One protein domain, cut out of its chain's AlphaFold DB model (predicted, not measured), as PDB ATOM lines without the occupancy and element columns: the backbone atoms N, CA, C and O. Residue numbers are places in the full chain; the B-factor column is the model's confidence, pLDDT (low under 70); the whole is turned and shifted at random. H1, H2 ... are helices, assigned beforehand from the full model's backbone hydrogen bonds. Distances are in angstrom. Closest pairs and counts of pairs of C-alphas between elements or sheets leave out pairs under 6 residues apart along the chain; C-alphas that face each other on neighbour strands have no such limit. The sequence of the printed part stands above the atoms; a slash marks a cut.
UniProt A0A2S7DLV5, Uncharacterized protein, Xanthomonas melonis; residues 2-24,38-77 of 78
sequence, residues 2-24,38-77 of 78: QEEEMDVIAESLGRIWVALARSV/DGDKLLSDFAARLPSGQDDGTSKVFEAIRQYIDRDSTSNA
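AT A GLANCE: This is residues 2 to 24 and 38 to 77 of the 78 residues of an uncharacterized protein of Xanthomonas melonis (UniProt A0A2S7DLV5). A long helix, H1, reaches out as an arm from a small helical body, in which H3 folds back beside H2 after a looping link. Residues 17 to 24 of H1 pack on residues 61 to 68 of H3, while residues 2 to 13 stick out and make much of the length. The printed part has 63 residues, with three named helices in the order H1, H2, H3 and no named strand; its class is all helix. It is loose, with a radius of gyration of the C-alphas of 14.6 A and spans of 50 by 24 by 14 A.

HOW THE PARTS SIT: H1, residues 2 to 24, stands free over residues 2 to 13. With residues 17 to 24 alone it touches H3, residues 59 to 75; the closest C-alphas, those of Ala 21 and Ile 65, are 5.1 A apart. H1 and H3 run the same way at a steep tilt of 42 degrees. H2, residues 39 to 49, and H3 form a helical hairpin, running opposite ways at a shallow tilt of 17 degrees. They only just touch, with 3 pairs of C-alphas within 8 A, the closest C-alphas being those of Ala 47 and Arg 66 at 5.8 A; H3 touches H2 with residues 65 to 69 alone. H1 and H2 are apart. In H1, H2 and H3 every O i to N i+4 pair is within hydrogen-bond range.

IN THESE COORDINATES: H1 runs 33.3 A from C-alpha 2 at (131.309, 172.402, 150.406) to C-alpha 24 at (158.907, 189.578, 143.127). H2, from Gly 39 to Arg 49, is 15.3 A long. H3, from Ser 59, is 24.7 A long and ends with C-alpha 75 at (173.554, 178.898, 140.971).

THE WHOLE: The two C-alphas farthest apart, those of Gln 2 and Asp 38, are 50.8 A apart. Residues 25 to 37 are not printed, and C-alphas 24 and 38 are 18.2 A apart across the cut. The link from H2 to H3, 9 residues, is short. The mean pLDDT of the printed part is 80.8; residues 2 to 4, 53 to 57 and 73 to 77 are under 70.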
ATOM      1  N   GLN A   2     130.579 171.241 149.839       62.69
ATOM      2  CA  GLN A   2     131.309 172.402 150.406       62.69
ATOM      3  C   GLN A   2     132.830 172.204 150.605       62.69
ATOM      4  O   GLN A   2     133.573 173.169 150.470       62.69
ATOM      5  N   GLU A   3     133.310 170.992 150.913       64.19
ATOM      6  CA  GLU A   3     134.752 170.738 151.124       64.19
ATOM      7  C   GLU A   3     135.565 170.759 149.815       64.19
ATOM      8  O   GLU A   3     136.610 171.398 149.761       64.19
ATOM      9  N   GLU A   4     135.055 170.165 148.730       69.75
ATOM     10  CA  GLU A   4     135.730 170.176 147.417       69.75
ATOM     11  C   GLU A   4     135.869 171.589 146.827       69.75
ATOM     12  O   GLU A   4     136.892 171.916 146.231       69.75
ATOM     13  N   GLU A   5     134.869 172.457 147.006       72.50
ATOM     14  CA  GLU A   5     134.958 173.855 146.560       72.50
ATOM     15  C   GLU A   5     135.993 174.645 147.378       72.50
ATOM     16  O   GLU A   5     136.715 175.479 146.826       72.50
ATOM     17  N   MET A   6     136.108 174.355 148.678       75.56
ATOM     18  CA  MET A   6     137.100 174.968 149.565       75.56
ATOM     19  C   MET A   6     138.530 174.584 149.163       75.56
ATOM     20  O   MET A   6     139.405 175.452 149.109       75.56
ATOM     21  N   ASP A   7     138.757 173.313 148.827       76.50
ATOM     22  CA  ASP A   7     140.069 172.807 148.412       76.50
ATOM     23  C   ASP A   7     140.538 173.443 147.096       76.50
ATOM     24  O   ASP A   7     141.691 173.869 146.988       76.50
ATOM     25  N   VAL A   8     139.641 173.608 146.119       80.19
ATOM     26  CA  VAL A   8     139.959 174.273 144.841       80.19
ATOM     27  C   VAL A   8     140.331 175.745 145.047       80.19
ATOM     28  O   VAL A   8     141.250 176.261 144.397       80.19
ATOM     29  N   ILE A   9     139.648 176.441 145.962       80.00
ATOM     30  CA  ILE A   9     139.965 177.833 146.307       80.00
ATOM     31  C   ILE A   9     141.322 177.910 147.016       80.00
ATOM     32  O   ILE A   9     142.150 178.746 146.648       80.00
ATOM     33  N   ALA A  10     141.586 177.029 147.984       81.00
ATOM     34  CA  ALA A  10     142.860 176.979 148.700       81.00
ATOM     35  C   ALA A  10     144.039 176.685 147.758       81.00
ATOM     36  O   ALA A  10     145.076 177.349 147.834       81.00
ATOM     37  N   GLU A  11     143.869 175.753 146.818       81.56
ATOM     38  CA  GLU A  11     144.875 175.440 145.804       81.56
ATOM     39  C   GLU A  11     145.125 176.632 144.868       81.56
ATOM     40  O   GLU A  11     146.275 176.988 144.592       81.56
ATOM     41  N   SER A  12     144.057 177.291 144.414       82.69
ATOM     42  CA  SER A  12     144.154 178.466 143.542       82.69
ATOM     43  C   SER A  12     144.882 179.621 144.229       82.69
ATOM     44  O   SER A  12     145.773 180.232 143.634       82.69
ATOM     45  N   LEU A  13     144.569 179.883 145.501       83.56
ATOM     46  CA  LEU A  13     145.273 180.873 146.314       83.56
ATOM     47  C   LEU A  13     146.748 180.501 146.484       83.56
ATOM     48  O   LEU A  13     147.612 181.354 146.291       83.56
ATOM     49  N   GLY A  14     147.057 179.231 146.760       83.19
ATOM     50  CA  GLY A  14     148.434 178.742 146.841       83.19
ATOM     51  C   GLY A  14     149.231 179.004 145.560       83.19
ATOM     52  O   GLY A  14     150.342 179.532 145.617       83.19
ATOM     53  N   ARG A  15     148.648 178.717 144.390       86.38
ATOM     54  CA  ARG A  15     149.281 178.970 143.083       86.38
ATOM     55  C   ARG A  15     149.525 180.461 142.830       86.38
ATOM     56  O   ARG A  15     150.595 180.818 142.339       86.38
ATOM     57  N   ILE A  16     148.574 181.326 143.188       87.25
ATOM     58  CA  ILE A  16     148.720 182.786 143.062       87.25
ATOM     59  C   ILE A  16     149.862 183.288 143.947       87.25
ATOM     60  O   ILE A  16     150.706 184.054 143.487       87.25
ATOM     61  N   TRP A  17     149.933 182.823 145.193       86.19
ATOM     62  CA  TRP A  17     150.994 183.213 146.120       86.19
ATOM     63  C   TRP A  17     152.384 182.780 145.648       86.19
ATOM     64  O   TRP A  17     153.332 183.558 145.749       86.19
ATOM     65  N   VAL A  18     152.507 181.582 145.074       87.12
ATOM     66  CA  VAL A  18     153.761 181.113 144.459       87.12
ATOM     67  C   VAL A  18     154.143 181.974 143.255       87.12
ATOM     68  O   VAL A  18     155.299 182.381 143.134       87.12
ATOM     69  N   ALA A  19     153.187 182.288 142.377       88.69
ATOM     70  CA  ALA A  19     153.439 183.150 141.223       88.69
ATOM     71  C   ALA A  19     153.874 184.561 141.652       88.69
ATOM     72  O   ALA A  19     154.781 185.138 141.048       88.69
ATOM     73  N   LEU A  20     153.276 185.094 142.721       88.12
ATOM     74  CA  LEU A  20     153.661 186.377 143.298       88.12
ATOM     75  C   LEU A  20     155.090 186.337 143.847       88.12
ATOM     76  O   LEU A  20     155.887 187.207 143.505       88.12
ATOM     77  N   ALA A  21     155.423 185.325 144.653       88.75
ATOM     78  CA  ALA A  21     156.767 185.159 145.201       88.75
ATOM     79  C   ALA A  21     157.826 185.112 144.093       88.75
ATOM     80  O   ALA A  21     158.840 185.803 144.175       88.75
ATOM     81  N   ARG A  22     157.547 184.362 143.020       88.94
ATOM     82  CA  ARG A  22     158.430 184.276 141.855       88.94
ATOM     83  C   ARG A  22     158.585 185.617 141.143       88.94
ATOM     84  O   ARG A  22     159.703 186.047 140.915       88.94
ATOM     85  N   SER A  23     157.477 186.304 140.863       91.81
ATOM     86  CA  SER A  23     157.495 187.593 140.156       91.81
ATOM     87  C   SER A  23     158.288 188.657 140.923       91.81
ATOM     88  O   SER A  23     159.014 189.452 140.332       91.81
ATOM     89  N   VAL A  24     158.159 188.668 142.252       92.12
ATOM     90  CA  VAL A  24     158.907 189.578 143.127       92.12
ATOM     91  C   VAL A  24     160.388 189.196 143.190       92.12
ATOM     92  O   VAL A  24     161.238 190.081 143.127       92.12
ATOM     93  N   ASP A  38     175.169 197.355 143.389       93.31
ATOM     94  CA  ASP A  38     175.740 196.288 144.212       93.31
ATOM     95  C   ASP A  38     174.645 195.239 144.443       93.31
ATOM     96  O   ASP A  38     173.794 195.395 145.326       93.31
ATOM     97  N   GLY A  39     174.605 194.238 143.561       92.06
ATOM     98  CA  GLY A  39     173.556 193.222 143.527       92.06
ATOM     99  C   GLY A  39     173.468 192.414 144.819       92.06
ATOM    100  O   GLY A  39     172.382 192.288 145.385       92.06
ATOM    101  N   ASP A  40     174.606 191.960 145.344       91.25
ATOM    102  CA  ASP A  40     174.670 191.178 146.585       91.25
ATOM    103  C   ASP A  40     174.111 191.971 147.767       91.25
ATOM    104  O   ASP A  40     173.289 191.473 148.546       91.25
ATOM    105  N   LYS A  41     174.495 193.250 147.876       92.56
ATOM    106  CA  LYS A  41     173.955 194.135 148.908       92.56
ATOM    107  C   LYS A  41     172.460 194.378 148.724       92.56
ATOM    108  O   LYS A  41     171.730 194.354 149.713       92.56
ATOM    109  N   LEU A  42     171.993 194.601 147.494       94.31
ATOM    110  CA  LEU A  42     170.572 194.813 147.205       94.31
ATOM    111  C   LEU A  42     169.742 193.600 147.624       94.31
ATOM    112  O   LEU A  42     168.740 193.768 148.318       94.31
ATOM    113  N   LEU A  43     170.158 192.395 147.232       93.31
ATOM    114  CA  LEU A  43     169.448 191.154 147.541       93.31
ATOM    115  C   LEU A  43     169.464 190.860 149.046       93.31
ATOM    116  O   LEU A  43     168.422 190.521 149.610       93.31
ATOM    117  N   SER A  44     170.601 191.076 149.713       90.88
ATOM    118  CA  SER A  44     170.717 190.963 151.173       90.88
ATOM    119  C   SER A  44     169.799 191.955 151.900       90.88
ATOM    120  O   SER A  44     169.024 191.564 152.777       90.88
ATOM    121  N   ASP A  45     169.832 193.237 151.520       94.00
ATOM    122  CA  ASP A  45     168.981 194.282 152.106       94.00
ATOM    123  C   ASP A  45     167.495 194.002 151.851       94.00
ATOM    124  O   ASP A  45     166.649 194.224 152.723       94.00
ATOM    125  N   PHE A  46     167.161 193.504 150.662       92.44
ATOM    126  CA  PHE A  46     165.806 193.114 150.302       92.44
ATOM    127  C   PHE A  46     165.312 191.951 151.171       92.44
ATOM    128  O   PHE A  46     164.259 192.068 151.802       92.44
ATOM    129  N   ALA A  47     166.085 190.868 151.283       90.00
ATOM    130  CA  ALA A  47     165.733 189.699 152.088       90.00
ATOM    131  C   ALA A  47     165.570 190.033 153.581       90.00
ATOM    132  O   ALA A  47     164.652 189.517 154.232       90.00
ATOM    133  N   ALA A  48     166.409 190.930 154.111       90.31
ATOM    134  CA  ALA A  48     166.341 191.406 155.493       90.31
ATOM    135  C   ALA A  48     165.097 192.267 155.782       90.31
ATOM    136  O   ALA A  48     164.617 192.297 156.915       90.31
ATOM    137  N   ARG A  49     164.559 192.959 154.770       90.25
ATOM    138  CA  ARG A  49     163.335 193.773 154.890       90.25
ATOM    139  C   ARG A  49     162.050 192.963 154.776       90.25
ATOM    140  O   ARG A  49     160.994 193.468 155.156       90.25
ATOM    141  N   LEU A  50     162.112 191.738 154.250       88.25
ATOM    142  CA  LEU A  50     160.937 190.877 154.188       88.25
ATOM    143  C   LEU A  50     160.437 190.579 155.611       88.25
ATOM    144  O   LEU A  50     161.255 190.220 156.466       88.25
ATOM    145  N   PRO A  51     159.121 190.668 155.876       86.12
ATOM    146  CA  PRO A  51     158.561 190.375 157.190       86.12
ATOM    147  C   PRO A  51     158.986 188.995 157.700       86.12
ATOM    148  O   PRO A  51     158.885 187.989 156.993       86.12
ATOM    149  N   SER A  52     159.504 188.947 158.926       73.94
ATOM    150  CA  SER A  52     159.797 187.713 159.654       73.94
ATOM    151  C   SER A  52     158.868 187.660 160.863       73.94
ATOM    152  O   SER A  52     158.923 188.510 161.747       73.94
ATOM    153  N   GLY A  53     157.934 186.717 160.858       67.31
ATOM    154  CA  GLY A  53     156.903 186.635 161.881       67.31
ATOM    155  C   GLY A  53     156.003 185.434 161.656       67.31
ATOM    156  O   GLY A  53     155.802 185.005 160.522       67.31
ATOM    157  N   GLN A  54     155.515 184.875 162.756       64.69
ATOM    158  CA  GLN A  54     154.533 183.804 162.757       64.69
ATOM    159  C   GLN A  54     153.140 184.455 162.740       64.69
ATOM    160  O   GLN A  54     152.899 185.374 163.521       64.69
ATOM    161  N   ASP A  55     152.249 183.930 161.892       62.53
ATOM    162  CA  ASP A  55     150.781 183.976 162.040       62.53
ATOM    163  C   ASP A  55     149.933 184.961 161.196       62.53
ATOM    164  O   ASP A  55     148.902 185.450 161.650       62.53
ATOM    165  N   ASP A  56     150.278 185.207 159.925       60.94
ATOM    166  CA  ASP A  56     149.404 185.972 159.008       60.94
ATOM    167  C   ASP A  56     149.130 185.308 157.644       60.94
ATOM    168  O   ASP A  56     148.643 185.948 156.713       60.94
ATOM    169  N   GLY A  57     149.413 184.010 157.485       68.00
ATOM    170  CA  GLY A  57     149.161 183.256 156.243       68.00
ATOM    171  C   GLY A  57     150.059 183.647 155.057       68.00
ATOM    172  O   GLY A  57     150.258 182.846 154.145       68.00
ATOM    173  N   THR A  58     150.670 184.833 155.100       72.25
ATOM    174  CA  THR A  58     151.594 185.363 154.088       72.25
ATOM    175  C   THR A  58     153.060 185.075 154.404       72.25
ATOM    176  O   THR A  58     153.907 185.154 153.516       72.25
ATOM    177  N   SER A  59     153.374 184.639 155.627       79.50
ATOM    178  CA  SER A  59     154.745 184.347 156.066       79.50
ATOM    179  C   SER A  59     155.457 183.330 155.155       79.50
ATOM    180  O   SER A  59     156.634 183.500 154.834       79.50
ATOM    181  N   LYS A  60     154.717 182.339 154.631       80.88
ATOM    182  CA  LYS A  60     155.222 181.351 153.656       80.88
ATOM    183  C   LYS A  60     155.637 181.973 152.320       80.88
ATOM    184  O   LYS A  60     156.543 181.472 151.665       80.88
ATOM    185  N   VAL A  61     154.981 183.059 151.914       85.56
ATOM    186  CA  VAL A  61     155.304 183.793 150.683       85.56
ATOM    187  C   VAL A  61     156.640 184.498 150.851       85.56
ATOM    188  O   VAL A  61     157.503 184.394 149.986       85.56
ATOM    189  N   PHE A  62     156.851 185.157 151.990       87.94
ATOM    190  CA  PHE A  62     158.116 185.827 152.284       87.94
ATOM    191  C   PHE A  62     159.278 184.838 152.420       87.94
ATOM    192  O   PHE A  62     160.367 185.117 151.925       87.94
ATOM    193  N   GLU A  63     159.060 183.665 153.019       87.00
ATOM    194  CA  GLU A  63     160.058 182.588 153.003       87.00
ATOM    195  C   GLU A  63     160.352 182.082 151.589       87.00
ATOM    196  O   GLU A  63     161.523 181.941 151.237       87.00
ATOM    197  N   ALA A  64     159.325 181.873 150.760       87.62
ATOM    198  CA  ALA A  64     159.512 181.452 149.375       87.62
ATOM    199  C   ALA A  64     160.329 182.473 148.566       87.62
ATOM    200  O   ALA A  64     161.198 182.078 147.792       87.62
ATOM    201  N   ILE A  65     160.110 183.775 148.783       88.25
ATOM    202  CA  ILE A  65     160.902 184.838 148.145       88.25
ATOM    203  C   ILE A  65     162.371 184.765 148.594       88.25
ATOM    204  O   ILE A  65     163.259 184.815 147.746       88.25
ATOM    205  N   ARG A  66     162.643 184.607 149.900       89.69
ATOM    206  CA  ARG A  66     164.024 184.468 150.410       89.69
ATOM    207  C   ARG A  66     164.736 183.273 149.782       89.69
ATOM    208  O   ARG A  66     165.844 183.423 149.286       89.69
ATOM    209  N   GLN A  67     164.082 182.112 149.770       87.94
ATOM    210  CA  GLN A  67     164.645 180.885 149.200       87.94
ATOM    211  C   GLN A  67     164.891 180.998 147.694       87.94
ATOM    212  O   GLN A  67     165.877 180.464 147.197       87.94
ATOM    213  N   TYR A  68     164.006 181.679 146.961       87.19
ATOM    214  CA  TYR A  68     164.168 181.880 145.523       87.19
ATOM    215  C   TYR A  68     165.439 182.675 145.201       87.19
ATOM    216  O   TYR A  68     166.219 182.269 144.348       87.19
ATOM    217  N   ILE A  69     165.669 183.762 145.940       87.25
ATOM    218  CA  ILE A  69     166.834 184.638 145.764       87.25
ATOM    219  C   ILE A  69     168.135 183.942 146.205       87.25
ATOM    220  O   ILE A  69     169.155 184.032 145.523       87.25
ATOM    221  N   ASP A  70     168.100 183.209 147.321       84.06
ATOM    222  CA  ASP A  70     169.254 182.455 147.840       84.06
ATOM    223  C   ASP A  70     169.684 181.315 146.891       84.06
ATOM    224  O   ASP A  70     170.866 181.035 146.693       84.06
ATOM    225  N   ARG A  71     168.717 180.685 146.215       77.06
ATOM    226  CA  ARG A  71     168.985 179.626 145.234       77.06
ATOM    227  C   ARG A  71     169.606 180.147 143.935       77.06
ATOM    228  O   ARG A  71     170.417 179.450 143.326       77.06
ATOM    229  N   ASP A  72     169.211 181.333 143.486       70.38
ATOM    230  CA  ASP A  72     169.754 181.928 142.260       70.38
ATOM    231  C   ASP A  72     171.187 182.437 142.479       70.38
ATOM    232  O   ASP A  72     172.097 182.116 141.716       70.38
ATOM    233  N   SER A  73     171.426 183.093 143.620       60.94
ATOM    234  CA  SER A  73     172.766 183.544 144.027       60.94
ATOM    235  C   SER A  73     173.779 182.403 144.186       60.94
ATOM    236  O   SER A  73     174.957 182.587 143.889       60.94
ATOM    237  N   THR A  74     173.339 181.204 144.581       61.19
ATOM    238  CA  THR A  74     174.200 180.007 144.621       61.19
ATOM    239  C   THR A  74     174.397 179.342 143.257       61.19
ATOM    240  O   THR A  74     175.428 178.708 143.052       61.19
ATOM    241  N   SER A  75     173.464 179.504 142.313       58.34
ATOM    242  CA  SER A  75     173.554 178.898 140.971       58.34
ATOM    243  C   SER A  75     174.457 179.682 140.007       58.34
ATOM    244  O   SER A  75     174.960 179.105 139.050       58.34
ATOM    245  N   ASN A  76     174.701 180.971 140.263       52.06
ATOM    246  CA  ASN A  76     175.627 181.811 139.487       52.06
ATOM    247  C   ASN A  76     177.095 181.746 139.974       52.06
ATOM    248  O   ASN A  76     177.946 182.453 139.437       52.06
ATOM    249  N   ALA A  77     177.396 180.939 141.000       48.50
ATOM    250  CA  ALA A  77     178.739 180.801 141.576       48.50
ATOM    251  C   ALA A  77     179.564 179.623 140.999       48.50
ATOM    252  O   ALA A  77     180.686 179.394 141.459       48.50
TER     253      ALA A  77